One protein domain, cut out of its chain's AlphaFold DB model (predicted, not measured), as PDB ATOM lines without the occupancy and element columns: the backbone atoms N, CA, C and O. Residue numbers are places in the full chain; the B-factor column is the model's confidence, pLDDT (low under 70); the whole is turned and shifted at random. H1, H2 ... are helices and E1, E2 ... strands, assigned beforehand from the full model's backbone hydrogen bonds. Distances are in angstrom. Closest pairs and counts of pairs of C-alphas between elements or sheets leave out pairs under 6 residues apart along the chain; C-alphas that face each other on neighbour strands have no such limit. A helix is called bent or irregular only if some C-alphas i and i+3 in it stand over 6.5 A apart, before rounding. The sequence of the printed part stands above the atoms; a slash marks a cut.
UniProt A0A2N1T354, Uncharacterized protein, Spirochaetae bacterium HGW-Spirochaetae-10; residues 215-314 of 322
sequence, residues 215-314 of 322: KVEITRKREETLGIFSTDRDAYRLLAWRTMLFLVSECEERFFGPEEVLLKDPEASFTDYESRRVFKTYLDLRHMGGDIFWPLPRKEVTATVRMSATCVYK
ATOM      1  N   LYS A 215     -29.994  30.423  14.153       86.75
ATOM      2  CA  LYS A 215     -29.497  31.342  15.177       86.75
ATOM      3  C   LYS A 215     -28.093  30.927  15.607       86.75
ATOM      4  O   LYS A 215     -27.865  29.775  15.965       86.75
ATOM      5  N   VAL A 216     -27.173  31.882  15.607       87.38
ATOM      6  CA  VAL A 216     -25.812  31.729  16.122       87.38
ATOM      7  C   VAL A 216     -25.653  32.605  17.344       87.38
ATOM      8  O   VAL A 216     -26.042  33.770  17.336       87.38
ATOM      9  N   GLU A 217     -25.049  32.041  18.382       90.06
ATOM     10  CA  GLU A 217     -24.626  32.766  19.568       90.06
ATOM     11  C   GLU A 217     -23.226  32.298  19.964       90.06
ATOM     12  O   GLU A 217     -22.966  31.101  20.089       90.06
ATOM     13  N   ILE A 218     -22.302  33.247  20.106       87.50
ATOM     14  CA  ILE A 218     -20.886  32.987  20.359       87.50
ATOM     15  C   ILE A 218     -20.412  33.947  21.440       87.50
ATOM     16  O   ILE A 218     -20.639  35.152  21.361       87.50
ATOM     17  N   THR A 219     -19.702  33.422  22.434       89.75
ATOM     18  CA  THR A 219     -18.966  34.233  23.411       89.75
ATOM     19  C   THR A 219     -17.485  33.903  23.312       89.75
ATOM     20  O   THR A 219     -17.109  32.738  23.434       89.75
ATOM     21  N   ARG A 220     -16.634  34.905  23.062       88.75
ATOM     22  CA  ARG A 220     -15.186  34.700  22.918       88.75
ATOM     23  C   ARG A 220     -14.388  35.947  23.291       88.75
ATOM     24  O   ARG A 220     -14.782  37.065  22.971       88.75
ATOM     25  N   LYS A 221     -13.214  35.747  23.892       88.06
ATOM     26  CA  LYS A 221     -12.209  36.799  24.071       88.06
ATOM     27  C   LYS A 221     -11.588  37.179  22.720       88.06
ATOM     28  O   LYS A 221     -11.116  36.305  21.991       88.06
ATOM     29  N   ARG A 222     -11.586  38.468  22.386       83.69
ATOM     30  CA  ARG A 222     -10.942  39.024  21.191       83.69
ATOM     31  C   ARG A 222      -9.877  40.033  21.559       83.69
ATOM     32  O   ARG A 222     -10.057  40.829  22.474       83.69
ATOM     33  N   GLU A 223      -8.803  40.005  20.784       84.38
ATOM     34  CA  GLU A 223      -7.661  40.899  20.908       84.38
ATOM     35  C   GLU A 223      -7.414  41.543  19.540       84.38
ATOM     36  O   GLU A 223      -7.356  40.853  18.523       84.38
ATOM     37  N   GLU A 224      -7.310  42.869  19.499       82.12
ATOM     38  CA  GLU A 224      -7.115  43.637  18.267       82.12
ATOM     39  C   GLU A 224      -5.984  44.651  18.444       82.12
ATOM     40  O   GLU A 224      -5.857  45.304  19.480       82.12
ATOM     41  N   THR A 225      -5.155  44.809  17.410       78.19
ATOM     42  CA  THR A 225      -4.094  45.827  17.360       78.19
ATOM     43  C   THR A 225      -4.404  46.838  16.260       78.19
ATOM     44  O   THR A 225      -4.594  46.466  15.104       78.19
ATOM     45  N   LEU A 226      -4.408  48.125  16.604       76.00
ATOM     46  CA  LEU A 226      -4.717  49.231  15.702       76.00
ATOM     47  C   LEU A 226      -3.503  50.062  15.290       76.00
ATOM     48  O   LEU A 226      -2.406  49.948  15.839       76.00
ATOM     49  N   GLY A 227      -3.746  50.907  14.285       67.56
ATOM     50  CA  GLY A 227      -2.839  51.888  13.702       67.56
ATOM     51  C   GLY A 227      -2.215  52.892  14.677       67.56
ATOM     52  O   GLY A 227      -2.552  52.973  15.857       67.56
ATOM     53  N   ILE A 228      -1.282  53.682  14.142       64.69
ATOM     54  CA  ILE A 228      -0.690  54.827  14.842       64.69
ATOM     55  C   ILE A 228      -1.781  55.889  15.042       64.69
ATOM     56  O   ILE A 228      -2.644  56.049  14.182       64.69
ATOM     57  N   PHE A 229      -1.748  56.601  16.173       65.75
ATOM     58  CA  PHE A 229      -2.704  57.662  16.534       65.75
ATOM     59  C   PHE A 229      -4.161  57.209  16.755       65.75
ATOM     60  O   PHE A 229      -5.045  58.051  16.880       65.75
ATOM     61  N   SER A 230      -4.430  55.903  16.855       77.62
ATOM     62  CA  SER A 230      -5.784  55.395  17.117       77.62
ATOM     63  C   SER A 230      -6.279  55.731  18.529       77.62
ATOM     64  O   SER A 230      -5.560  55.553  19.521       77.62
ATOM     65  N   THR A 231      -7.529  56.189  18.623       84.00
ATOM     66  CA  THR A 231      -8.224  56.442  19.896       84.00
ATOM     67  C   THR A 231      -8.959  55.193  20.396       84.00
ATOM     68  O   THR A 231      -9.167  54.243  19.642       84.00
ATOM     69  N   ASP A 232      -9.407  55.193  21.658       82.25
ATOM     70  CA  ASP A 232     -10.247  54.106  22.200       82.25
ATOM     71  C   ASP A 232     -11.550  53.947  21.413       82.25
ATOM     72  O   ASP A 232     -12.008  52.835  21.162       82.25
ATOM     73  N   ARG A 233     -12.104  55.065  20.935       84.31
ATOM     74  CA  ARG A 233     -13.289  55.072  20.077       84.31
ATOM     75  C   ARG A 233     -13.039  54.353  18.752       84.31
ATOM     76  O   ARG A 233     -13.895  53.591  18.306       84.31
ATOM     77  N   ASP A 234     -11.890  54.588  18.123       84.31
ATOM     78  CA  ASP A 234     -11.533  53.935  16.856       84.31
ATOM     79  C   ASP A 234     -11.269  52.446  17.065       84.31
ATOM     80  O   ASP A 234     -11.707  51.612  16.272       84.31
ATOM     81  N   ALA A 235     -10.618  52.112  18.179       81.50
ATOM     82  CA  ALA A 235     -10.350  50.741  18.566       81.50
ATOM     83  C   ALA A 235     -11.628  49.944  18.831       81.50
ATOM     84  O   ALA A 235     -11.780  48.834  18.322       81.50
ATOM     85  N   TYR A 236     -12.580  50.541  19.549       83.31
ATOM     86  CA  TYR A 236     -13.904  49.966  19.752       83.31
ATOM     87  C   TYR A 236     -14.647  49.760  18.424       83.31
ATOM     88  O   TYR A 236     -15.178  48.681  18.171       83.31
ATOM     89  N   ARG A 237     -14.657  50.767  17.537       83.00
ATOM     90  CA  ARG A 237     -15.323  50.674  16.224       83.00
ATOM     91  C   ARG A 237     -14.747  49.567  15.350       83.00
ATOM     92  O   ARG A 237     -15.514  48.832  14.731       83.00
ATOM     93  N   LEU A 238     -13.422  49.436  15.303       83.19
ATOM     94  CA  LEU A 238     -12.780  48.377  14.529       83.19
ATOM     95  C   LEU A 238     -13.095  46.995  15.108       83.19
ATOM     96  O   LEU A 238     -13.442  46.091  14.350       83.19
ATOM     97  N   LEU A 239     -13.014  46.845  16.434       84.31
ATOM     98  CA  LEU A 239     -13.360  45.604  17.123       84.31
ATOM     99  C   LEU A 239     -14.820  45.210  16.847       84.31
ATOM    100  O   LEU A 239     -15.092  44.054  16.523       84.31
ATOM    101  N   ALA A 240     -15.747  46.172  16.896       83.12
ATOM    102  CA  ALA A 240     -17.150  45.956  16.559       83.12
ATOM    103  C   ALA A 240     -17.342  45.532  15.096       83.12
ATOM    104  O   ALA A 240     -17.994  44.525  14.828       83.12
ATOM    105  N   TRP A 241     -16.721  46.234  14.147       84.31
ATOM    106  CA  TRP A 241     -16.812  45.892  12.726       84.31
ATOM    107  C   TRP A 241     -16.232  44.503  12.414       84.31
ATOM    108  O   TRP A 241     -16.889  43.685  11.770       84.31
ATOM    109  N   ARG A 242     -15.041  44.179  12.937       84.81
ATOM    110  CA  ARG A 242     -14.431  42.847  12.778       84.81
ATOM    111  C   ARG A 242     -15.243  41.746  13.446       84.81
ATOM    112  O   ARG A 242     -15.163  40.595  13.022       84.81
ATOM    113  N   THR A 243     -15.962  42.057  14.523       85.44
ATOM    114  CA  THR A 243     -16.873  41.109  15.185       85.44
ATOM    115  C   THR A 243     -18.023  40.744  14.256       85.44
ATOM    116  O   THR A 243     -18.319  39.563  14.097       85.44
ATOM    117  N   MET A 244     -18.595  41.727  13.560       83.50
ATOM    118  CA  MET A 244     -19.656  41.477  12.580       83.50
ATOM    119  C   MET A 244     -19.167  40.656  11.384       83.50
ATOM    120  O   MET A 244     -19.840  39.713  10.982       83.50
ATOM    121  N   LEU A 245     -17.971  40.939  10.856       85.56
ATOM    122  CA  LEU A 245     -17.383  40.121   9.783       85.56
ATOM    123  C   LEU A 245     -17.170  38.661  10.194       85.56
ATOM    124  O   LEU A 245     -17.350  37.743   9.396       85.56
ATOM    125  N   PHE A 246     -16.794  38.443  11.450       88.06
ATOM    126  CA  PHE A 246     -16.617  37.101  11.979       88.06
ATOM    127  C   PHE A 246     -17.940  36.358  12.142       88.06
ATOM    128  O   PHE A 246     -18.001  35.193  11.779       88.06
ATOM    129  N   LEU A 247     -19.010  37.028  12.584       86.75
ATOM    130  CA  LEU A 247     -20.354  36.441  12.571       86.75
ATOM    131  C   LEU A 247     -20.778  35.998  11.164       86.75
ATOM    132  O   LEU A 247     -21.334  34.913  11.021       86.75
ATOM    133  N   VAL A 248     -20.490  36.800  10.128       85.25
ATOM    134  CA  VAL A 248     -20.741  36.397   8.730       85.25
ATOM    135  C   VAL A 248     -19.970  35.120   8.408       85.25
ATOM    136  O   VAL A 248     -20.571  34.148   7.961       85.25
ATOM    137  N   SER A 249     -18.668  35.096   8.706       85.75
ATOM    138  CA  SER A 249     -17.803  33.942   8.424       85.75
ATOM    139  C   SER A 249     -18.290  32.676   9.140       85.75
ATOM    140  O   SER A 249     -18.378  31.616   8.529       85.75
ATOM    141  N   GLU A 250     -18.700  32.782  10.406       87.75
ATOM    142  CA  GLU A 250     -19.254  31.660  11.177       87.75
ATOM    143  C   GLU A 250     -20.562  31.136  10.569       87.75
ATOM    144  O   GLU A 250     -20.769  29.925  10.486       87.75
ATOM    145  N   CYS A 251     -21.442  32.022  10.098       86.06
ATOM    146  CA  CYS A 251     -22.658  31.623   9.392       86.06
ATOM    147  C   CYS A 251     -22.356  30.920   8.052       86.06
ATOM    148  O   CYS A 251     -23.029  29.949   7.688       86.06
ATOM    149  N   GLU A 252     -21.358  31.401   7.305       83.06
ATOM    150  CA  GLU A 252     -20.933  30.813   6.028       83.06
ATOM    151  C   GLU A 252     -20.310  29.427   6.241       83.06
ATOM    152  O   GLU A 252     -20.656  28.460   5.551       83.06
ATOM    153  N   GLU A 253     -19.426  29.303   7.228       80.88
ATOM    154  CA  GLU A 253     -18.754  28.049   7.546       80.88
ATOM    155  C   GLU A 253     -19.729  27.003   8.076       80.88
ATOM    156  O   GLU A 253     -19.695  25.868   7.596       80.88
ATOM    157  N   ARG A 254     -20.640  27.375   8.985       81.19
ATOM    158  CA  ARG A 254     -21.537  26.424   9.657       81.19
ATOM    159  C   ARG A 254     -22.762  26.013   8.849       81.19
ATOM    160  O   ARG A 254     -23.262  24.924   9.090       81.19
ATOM    161  N   PHE A 255     -23.260  26.825   7.910       81.38
ATOM    162  CA  PHE A 255     -24.581  26.569   7.305       81.38
ATOM    163  C   PHE A 255     -24.601  26.666   5.774       81.38
ATOM    164  O   PHE A 255     -24.750  25.655   5.077       81.38
ATOM    165  N   PHE A 256     -24.471  27.879   5.231       73.75
ATOM    166  CA  PHE A 256     -24.834  28.159   3.838       73.75
ATOM    167  C   PHE A 256     -23.633  28.093   2.884       73.75
ATOM    168  O   PHE A 256     -23.713  27.426   1.860       73.75
ATOM    169  N   GLY A 257     -22.479  28.637   3.263       71.69
ATOM    170  CA  GLY A 257     -21.322  28.807   2.380       71.69
ATOM    171  C   GLY A 257     -21.090  30.272   1.995       71.69
ATOM    172  O   GLY A 257     -21.927  31.123   2.302       71.69
ATOM    173  N   PRO A 258     -19.943  30.580   1.362       65.81
ATOM    174  CA  PRO A 258     -19.563  31.953   1.044       65.81
ATOM    175  C   PRO A 258     -20.552  32.593   0.065       65.81
ATOM    176  O   PRO A 258     -20.989  31.927  -0.871       65.81
ATOM    177  N   GLU A 259     -20.862  33.877   0.278       68.12
ATOM    178  CA  GLU A 259     -21.764  34.726  -0.538       68.12
ATOM    179  C   GLU A 259     -23.271  34.444  -0.409       68.12
ATOM    180  O   GLU A 259     -24.099  35.207  -0.918       68.12
ATOM    181  N   GLU A 260     -23.638  33.392   0.315       73.06
ATOM    182  CA  GLU A 260     -25.013  32.908   0.453       73.06
ATOM    183  C   GLU A 260     -25.672  33.353   1.768       73.06
ATOM    184  O   GLU A 260     -26.839  33.057   2.015       73.06
ATOM    185  N   VAL A 261     -24.946  34.101   2.600       78.88
ATOM    186  CA  VAL A 261     -25.366  34.503   3.945       78.88
ATOM    187  C   VAL A 261     -25.787  35.967   4.002       78.88
ATOM    188  O   VAL A 261     -25.129  36.861   3.469       78.88
ATOM    189  N   LEU A 262     -26.863  36.214   4.741       83.75
ATOM    190  CA  LEU A 262     -27.257  37.505   5.283       83.75
ATOM    191  C   LEU A 262     -27.396  37.359   6.810       83.75
ATOM    192  O   LEU A 262     -27.900  36.349   7.297       83.75
ATOM    193  N   LEU A 263     -26.955  38.358   7.575       86.19
ATOM    194  CA  LEU A 263     -27.198  38.412   9.019       86.19
ATOM    195  C   LEU A 263     -28.472  39.211   9.293       86.19
ATOM    196  O   LEU A 263     -28.566  40.379   8.914       86.19
ATOM    197  N   LYS A 264     -29.428  38.594   9.982       87.62
ATOM    198  CA  LYS A 264     -30.620  39.240  10.524       87.62
ATOM    199  C   LYS A 264     -30.446  39.442  12.029       87.62
ATOM    200  O   LYS A 264     -29.968  38.544  12.722       87.62
ATOM    201  N   ASP A 265     -30.823  40.627  12.498       87.94
ATOM    202  CA  ASP A 265     -30.744  41.050  13.901       87.94
ATOM    203  C   ASP A 265     -29.369  40.772  14.558       87.94
ATOM    204  O   ASP A 265     -29.304  40.095  15.585       87.94
ATOM    205  N   PRO A 266     -28.240  41.223  13.964       89.12
ATOM    206  CA  PRO A 266     -26.929  40.996  14.554       89.12
ATOM    207  C   PRO A 266     -26.731  41.866  15.799       89.12
ATOM    208  O   PRO A 266     -26.798  43.095  15.747       89.12
ATOM    209  N   GLU A 267     -26.400  41.224  16.910       88.38
ATOM    210  CA  GLU A 267     -26.080  41.865  18.178       88.38
ATOM    211  C   GLU A 267     -24.643  41.540  18.583       88.38
ATOM    212  O   GLU A 267     -24.173  40.410  18.443       88.38
ATOM    213  N   ALA A 268     -23.934  42.527  19.126       87.81
ATOM    214  CA  ALA A 268     -22.645  42.316  19.768       87.81
ATOM    215  C   ALA A 268     -22.559  43.154  21.041       87.81
ATOM    216  O   ALA A 268     -22.807  44.360  21.029       87.81
ATOM    217  N   SER A 269     -22.173  42.503  22.133       88.75
ATOM    218  CA  SER A 269     -21.903  43.122  23.424       88.75
ATOM    219  C   SER A 269     -20.447  42.880  23.809       88.75
ATOM    220  O   SER A 269     -19.882  41.815  23.543       88.75
ATOM    221  N   PHE A 270     -19.832  43.901  24.401       89.38
ATOM    222  CA  PHE A 270     -18.420  43.920  24.763       89.38
ATOM    223  C   PHE A 270     -18.322  44.096  26.273       89.38
ATOM    224  O   PHE A 270     -18.823  45.072  26.828       89.38
ATOM    225  N   THR A 271     -17.680  43.136  26.920       89.69
ATOM    226  CA  THR A 271     -17.404  43.117  28.360       89.69
ATOM    227  C   THR A 271     -15.900  43.009  28.569       89.69
ATOM    228  O   THR A 271     -15.181  42.633  27.640       89.69
ATOM    229  N   ASP A 272     -15.417  43.403  29.746       87.94
ATOM    230  CA  ASP A 272     -13.985  43.395  30.078       87.94
ATOM    231  C   ASP A 272     -13.129  44.123  29.027       87.94
ATOM    232  O   ASP A 272     -12.066  43.654  28.622       87.94
ATOM    233  N   TYR A 273     -13.643  45.246  28.507       87.25
ATOM    234  CA  TYR A 273     -12.933  46.027  27.504       87.25
ATOM    235  C   TYR A 273     -11.737  46.724  28.150       87.25
ATOM    236  O   TYR A 273     -11.887  47.655  28.942       87.25
ATOM    237  N   GLU A 274     -10.548  46.306  27.746       87.44
ATOM    238  CA  GLU A 274      -9.287  46.916  28.128       87.44
ATOM    239  C   GLU A 274      -8.606  47.481  26.893       87.44
ATOM    240  O   GLU A 274      -8.515  46.834  25.847       87.44
ATOM    241  N   SER A 275      -8.086  48.697  27.019       86.69
ATOM    242  CA  SER A 275      -7.298  49.321  25.971       86.69
ATOM    243  C   SER A 275      -5.971  49.801  26.536       86.69
ATOM    244  O   SER A 275      -5.899  50.476  27.562       86.69
ATOM    245  N   ARG A 276      -4.885  49.500  25.829       86.50
ATOM    246  CA  ARG A 276      -3.553  49.969  26.208       86.50
ATOM    247  C   ARG A 276      -2.805  50.517  25.011       86.50
ATOM    248  O   ARG A 276      -2.972  50.075  23.875       86.50
ATOM    249  N   ARG A 277      -1.985  51.532  25.266       83.25
ATOM    250  CA  ARG A 277      -0.988  51.969  24.292       83.25
ATOM    251  C   ARG A 277       0.196  51.026  24.409       83.25
ATOM    252  O   ARG A 277       0.711  50.828  25.503       83.25
ATOM    253  N   VAL A 278       0.612  50.463  23.286       80.50
ATOM    254  CA  VAL A 278       1.829  49.664  23.195       80.50
ATOM    255  C   VAL A 278       2.745  50.273  22.160       80.50
ATOM    256  O   VAL A 278       2.302  50.836  21.162       80.50
ATOM    257  N   PHE A 279       4.037  50.145  22.389       74.50
ATOM    258  CA  PHE A 279       5.043  50.511  21.416       74.50
ATOM    259  C   PHE A 279       5.490  49.227  20.734       74.50
ATOM    260  O   PHE A 279       6.130  48.387  21.361       74.50
ATOM    261  N   LYS A 280       5.089  49.039  19.472       62.69
ATOM    262  CA  LYS A 280       5.580  47.919  18.661       62.69
ATOM    263  C   LYS A 280       6.646  48.437  17.711       62.69
ATOM    264  O   LYS A 280       6.432  49.398  16.974       62.69
ATOM    265  N   THR A 281       7.787  47.775  17.734       56.69
ATOM    266  CA  THR A 281       8.922  48.036  16.856       56.69
ATOM    267  C   THR A 281       8.769  47.149  15.629       56.69
ATOM    268  O   THR A 281       8.856  45.944  15.802       56.69
ATOM    269  N   TYR A 282       8.524  47.672  14.422       56.59
ATOM    270  CA  TYR A 282       8.739  46.880  13.195       56.59
ATOM    271  C   TYR A 282       8.974  47.746  11.950       56.59
ATOM    272  O   TYR A 282       8.043  48.409  11.491       56.59
ATOM    273  N   LEU A 283      10.197  47.677  11.397       42.66
ATOM    274  CA  LEU A 283      10.509  47.188  10.038       42.66
ATOM    275  C   LEU A 283      12.036  47.204   9.785       42.66
ATOM    276  O   LEU A 283      12.655  48.262   9.842       42.66
ATOM    277  N   ASP A 284      12.612  46.035   9.471       43.25
ATOM    278  CA  ASP A 284      13.924  45.878   8.817       43.25
ATOM    279  C   ASP A 284      13.806  46.447   7.389       43.25
ATOM    280  O   ASP A 284      13.459  45.744   6.440       43.25
ATOM    281  N   LEU A 285      13.980  47.763   7.241       42.69
ATOM    282  CA  LEU A 285      14.119  48.427   5.945       42.69
ATOM    283  C   LEU A 285      15.611  48.484   5.600       42.69
ATOM    284  O   LEU A 285      16.252  49.525   5.747       42.69
ATOM    285  N   ARG A 286      16.169  47.381   5.081       45.06
ATOM    286  CA  ARG A 286      17.555  47.305   4.563       45.06
ATOM    287  C   ARG A 286      17.804  48.139   3.298       45.06
ATOM    288  O   ARG A 286      18.482  47.675   2.384       45.06
ATOM    289  N   HIS A 287      17.209  49.319   3.155       42.69
ATOM    290  CA  HIS A 287      17.364  50.148   1.953       42.69
ATOM    291  C   HIS A 287      17.934  51.544   2.207       42.69
ATOM    292  O   HIS A 287      18.216  52.239   1.239       42.69
ATOM    293  N   MET A 288      18.196  51.950   3.456       41.69
ATOM    294  CA  MET A 288      18.841  53.243   3.730       41.69
ATOM    295  C   MET A 288      19.776  53.205   4.950       41.69
ATOM    296  O   MET A 288      19.526  53.880   5.936       41.69
ATOM    297  N   GLY A 289      20.860  52.426   4.888       46.53
ATOM    298  CA  GLY A 289      22.124  52.732   5.589       46.53
ATOM    299  C   GLY A 289      22.133  52.974   7.113       46.53
ATOM    300  O   GLY A 289      23.136  53.486   7.603       46.53
ATOM    301  N   GLY A 290      21.089  52.617   7.865       44.03
ATOM    302  CA  GLY A 290      21.059  52.703   9.328       44.03
ATOM    303  C   GLY A 290      19.731  52.221   9.919       44.03
ATOM    304  O   GLY A 290      18.661  52.567   9.419       44.03
ATOM    305  N   ASP A 291      19.793  51.430  10.991       46.59
ATOM    306  CA  ASP A 291      18.604  50.931  11.685       46.59
ATOM    307  C   ASP A 291      17.961  52.056  12.515       46.59
ATOM    308  O   ASP A 291      18.401  52.374  13.623       46.59
ATOM    309  N   ILE A 292      16.904  52.686  11.998       47.84
ATOM    310  CA  ILE A 292      16.091  53.631  12.776       47.84
ATOM    311  C   ILE A 292      14.994  52.844  13.500       47.84
ATOM    312  O   ILE A 292      13.910  52.595  12.972       47.84
ATOM    313  N   PHE A 293      15.270  52.464  14.748       51.56
ATOM    314  CA  PHE A 293      14.292  51.869  15.657       51.56
ATOM    315  C   PHE A 293      13.384  52.954  16.249       51.56
ATOM    316  O   PHE A 293      13.612  53.418  17.364       51.56
ATOM    317  N   TRP A 294      12.338  53.371  15.527       53.03
ATOM    318  CA  TRP A 294      11.302  54.211  16.134       53.03
ATOM    319  C   TRP A 294      10.170  53.336  16.689       53.03
ATOM    320  O   TRP A 294       9.448  52.713  15.904       53.03
ATOM    321  N   PRO A 295       9.976  53.254  18.020       62.53
ATOM    322  CA  PRO A 295       8.790  52.621  18.576       62.53
ATOM    323  C   PRO A 295       7.555  53.409  18.127       62.53
ATOM    324  O   PRO A 295       7.326  54.537  18.563       62.53
ATOM    325  N   LEU A 296       6.751  52.827  17.237       63.81
ATOM    326  CA  LEU A 296       5.524  53.465  16.776       63.81
ATOM    327  C   LEU A 296       4.410  53.156  17.785       63.81
ATOM    328  O   LEU A 296       4.142  51.976  18.046       63.81
ATOM    329  N   PRO A 297       3.757  54.175  18.374       68.31
ATOM    330  CA  PRO A 297       2.664  53.943  19.304       68.31
ATOM    331  C   PRO A 297       1.508  53.283  18.554       68.31
ATOM    332  O   PRO A 297       1.023  53.797  17.549       68.31
ATOM    333  N   ARG A 298       1.063  52.138  19.054       77.81
ATOM    334  CA  ARG A 298      -0.102  51.381  18.595       77.81
ATOM    335  C   ARG A 298      -1.098  51.291  19.743       77.81
ATOM    336  O   ARG A 298      -0.738  51.436  20.915       77.81
ATOM    337  N   LYS A 299      -2.359  51.038  19.413       84.00
ATOM    338  CA  LYS A 299      -3.388  50.756  20.415       84.00
ATOM    339  C   LYS A 299      -3.733  49.274  20.356       84.00
ATOM    340  O   LYS A 299      -4.132  48.786  19.305       84.00
ATOM    341  N   GLU A 300      -3.549  48.568  21.461       86.56
ATOM    342  CA  GLU A 300      -4.062  47.211  21.642       86.56
ATOM    343  C   GLU A 300      -5.349  47.273  22.450       86.56
ATOM    344  O   GLU A 300      -5.435  48.030  23.423       86.56
ATOM    345  N   VAL A 301      -6.334  46.481  22.043       87.19
ATOM    346  CA  VAL A 301      -7.583  46.305  22.776       87.19
ATOM    347  C   VAL A 301      -7.891  44.841  22.964       87.19
ATOM    348  O   VAL A 301      -7.630  44.021  22.088       87.19
ATOM    349  N   THR A 302      -8.455  44.536  24.119       88.75
ATOM    350  CA  THR A 302      -8.923  43.209  24.488       88.75
ATOM    351  C   THR A 302     -10.343  43.344  25.006       88.75
ATOM    352  O   THR A 302     -10.624  44.276  25.749       88.75
ATOM    353  N   ALA A 303     -11.243  42.453  24.601       88.94
ATOM    354  CA  ALA A 303     -12.586  42.389  25.170       88.94
ATOM    355  C   ALA A 303     -13.148  40.971  25.093       88.94
ATOM    356  O   ALA A 303     -12.887  40.233  24.138       88.94
ATOM    357  N   THR A 304     -13.986  40.616  26.058       91.00
ATOM    358  CA  THR A 304     -14.887  39.471  25.949       91.00
ATOM    359  C   THR A 304     -16.096  39.894  25.125       91.00
ATOM    360  O   THR A 304     -16.857  40.782  25.518       91.00
ATOM    361  N   VAL A 305     -16.264  39.281  23.958       89.44
ATOM    362  CA  VAL A 305     -17.325  39.614  23.008       89.44
ATOM    363  C   VAL A 305     -18.382  38.523  23.034       89.44
ATOM    364  O   VAL A 305     -18.077  37.370  22.723       89.44
ATOM    365  N   ARG A 306     -19.623  38.886  23.365       91.44
ATOM    366  CA  ARG A 306     -20.799  38.031  23.168       91.44
ATOM    367  C   ARG A 306     -21.583  38.565  21.986       91.44
ATOM    368  O   ARG A 306     -22.056  39.700  22.008       91.44
ATOM    369  N   MET A 307     -21.677  37.751  20.950       90.50
ATOM    370  CA  MET A 307     -22.246  38.109  19.664       90.50
ATOM    371  C   MET A 307     -23.319  37.101  19.271       90.50
ATOM    372  O   MET A 307     -23.173  35.904  19.522       90.50
ATOM    373  N   SER A 308     -24.399  37.581  18.668       92.38
ATOM    374  CA  SER A 308     -25.460  36.728  18.152       92.38
ATOM    375  C   SER A 308     -26.009  37.276  16.845       92.38
ATOM    376  O   SER A 308     -25.947  38.476  16.597       92.38
ATOM    377  N   ALA A 309     -26.506  36.397  15.989       90.62
ATOM    378  CA  ALA A 309     -27.219  36.775  14.779       90.62
ATOM    379  C   ALA A 309     -28.106  35.617  14.329       90.62
ATOM    380  O   ALA A 309     -27.838  34.454  14.637       90.62
ATOM    381  N   THR A 310     -29.132  35.929  13.546       90.44
ATOM    382  CA  THR A 310     -29.834  34.922  12.752       90.44
ATOM    383  C   THR A 310     -29.216  34.901  11.357       90.44
ATOM    384  O   THR A 310     -29.353  35.853  10.593       90.44
ATOM    385  N   CYS A 311     -28.502  33.831  11.025       88.44
ATOM    386  CA  CYS A 311     -28.001  33.568   9.683       88.44
ATOM    387  C   CYS A 311     -29.187  33.220   8.781       88.44
ATOM    388  O   CYS A 311     -29.895  32.249   9.054       88.44
ATOM    389  N   VAL A 312     -29.392  33.966   7.701       85.94
ATOM    390  CA  VAL A 312     -30.436  33.679   6.711       85.94
ATOM    391  C   VAL A 312     -29.835  33.590   5.317       85.94
ATOM    392  O   VAL A 312     -28.812  34.208   5.022       85.94
ATOM    393  N   TYR A 313     -30.475  32.818   4.447       75.75
ATOM    394  CA  TYR A 313     -30.041  32.710   3.060       75.75
ATOM    395  C   TYR A 313     -30.310  34.006   2.271       75.75
ATOM    396  O   TYR A 313     -31.413  34.554   2.327       75.75
ATOM    397  N   LYS A 314     -29.318  34.474   1.503       73.69
ATOM    398  CA  LYS A 314     -29.344  35.756   0.771       73.69
ATOM    399  C   LYS A 314     -30.380  35.816  -0.363       73.69
ATOM    400  O   LYS A 314     -30.949  36.881  -0.586       73.69
TER     401      LYS A 314
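What this domain is: This is residues 215 to 314 of the 322 residues of an uncharacterized protein of Spirochaetae bacterium HGW-Spirochaetae-10 (UniProt A0A2N1T354). A three-stranded sheet, twisted and bent, curls round one long helix, H1, which packs along its hollow face; the long loop between E2 and E3 runs out at one end, where residues 285 to 290 stick out. The printed part has 100 residues, with E1, H1, E2 and E3 in that order along the chain; the sheet order is E1, E3, E2, antiparallel throughout, and the class is mixed, helices and strands. The whole is loose, with a radius of gyration of the C-alphas of 17.8 A and spans of 56 by 31 by 17 A.

Where its parts are: E1, residues 215 to 226, begins at C-alpha 215 (-29.497, 31.342, 15.177), is 30.6 A long and bends by 68 degrees at residue 221. H1, residues 232 to 254, is 32.4 A long and begins at C-alpha 232 (-10.247, 54.106, 22.200). E2, residues 261 to 280, is 36.8 A long and bends by 99 degrees at residue 265. E3, residues 296 to 313, is 43.4 A long, bends by 76 degrees at residue 310 and ends at C-alpha 313 (-30.041, 32.710, 3.060).

How they stand to each other: E3 is the inner strand. It is antiparallel to the edge strand E1 at 164 degrees, with N 220 and O 305 within hydrogen-bond range at 2.9 A. E2, the other edge strand, forms a hairpin with E3, at 168 degrees, with N 269 and O 306 2.8 A apart. H1 is on one face of the sheet, giving two layers, a helix layer and a sheet layer; its closest C-alphas to E3 are those of Cys 251 and Cys 311, 5.7 A apart. Its closest C-alphas to E2 are those of Glu 252 and Val 261, at 6.1 A, and to E1 those of Ala 235 and Leu 226, at 6.5 A. E1, H1 and E2 form a split strand-helix-strand unit, two strands running the same way with E3 between them, and its crossover is right-handed. In H1 every O i to N i+4 pair is within hydrogen-bond range.

The domain as a whole: The C-alphas of Lys 215 and Gly 289, the two farthest apart, are 56.7 A from each other, and the outline is only just elongated. The printed part has no cut. The link from E1 to H1 is tight, that from H1 to E2 short, and that from E2 to E3, residues 281 to 295, long. The mean pLDDT of the printed part is 77.8; residues 227 to 229, 258 to 259 and 280 to 297 are under 70.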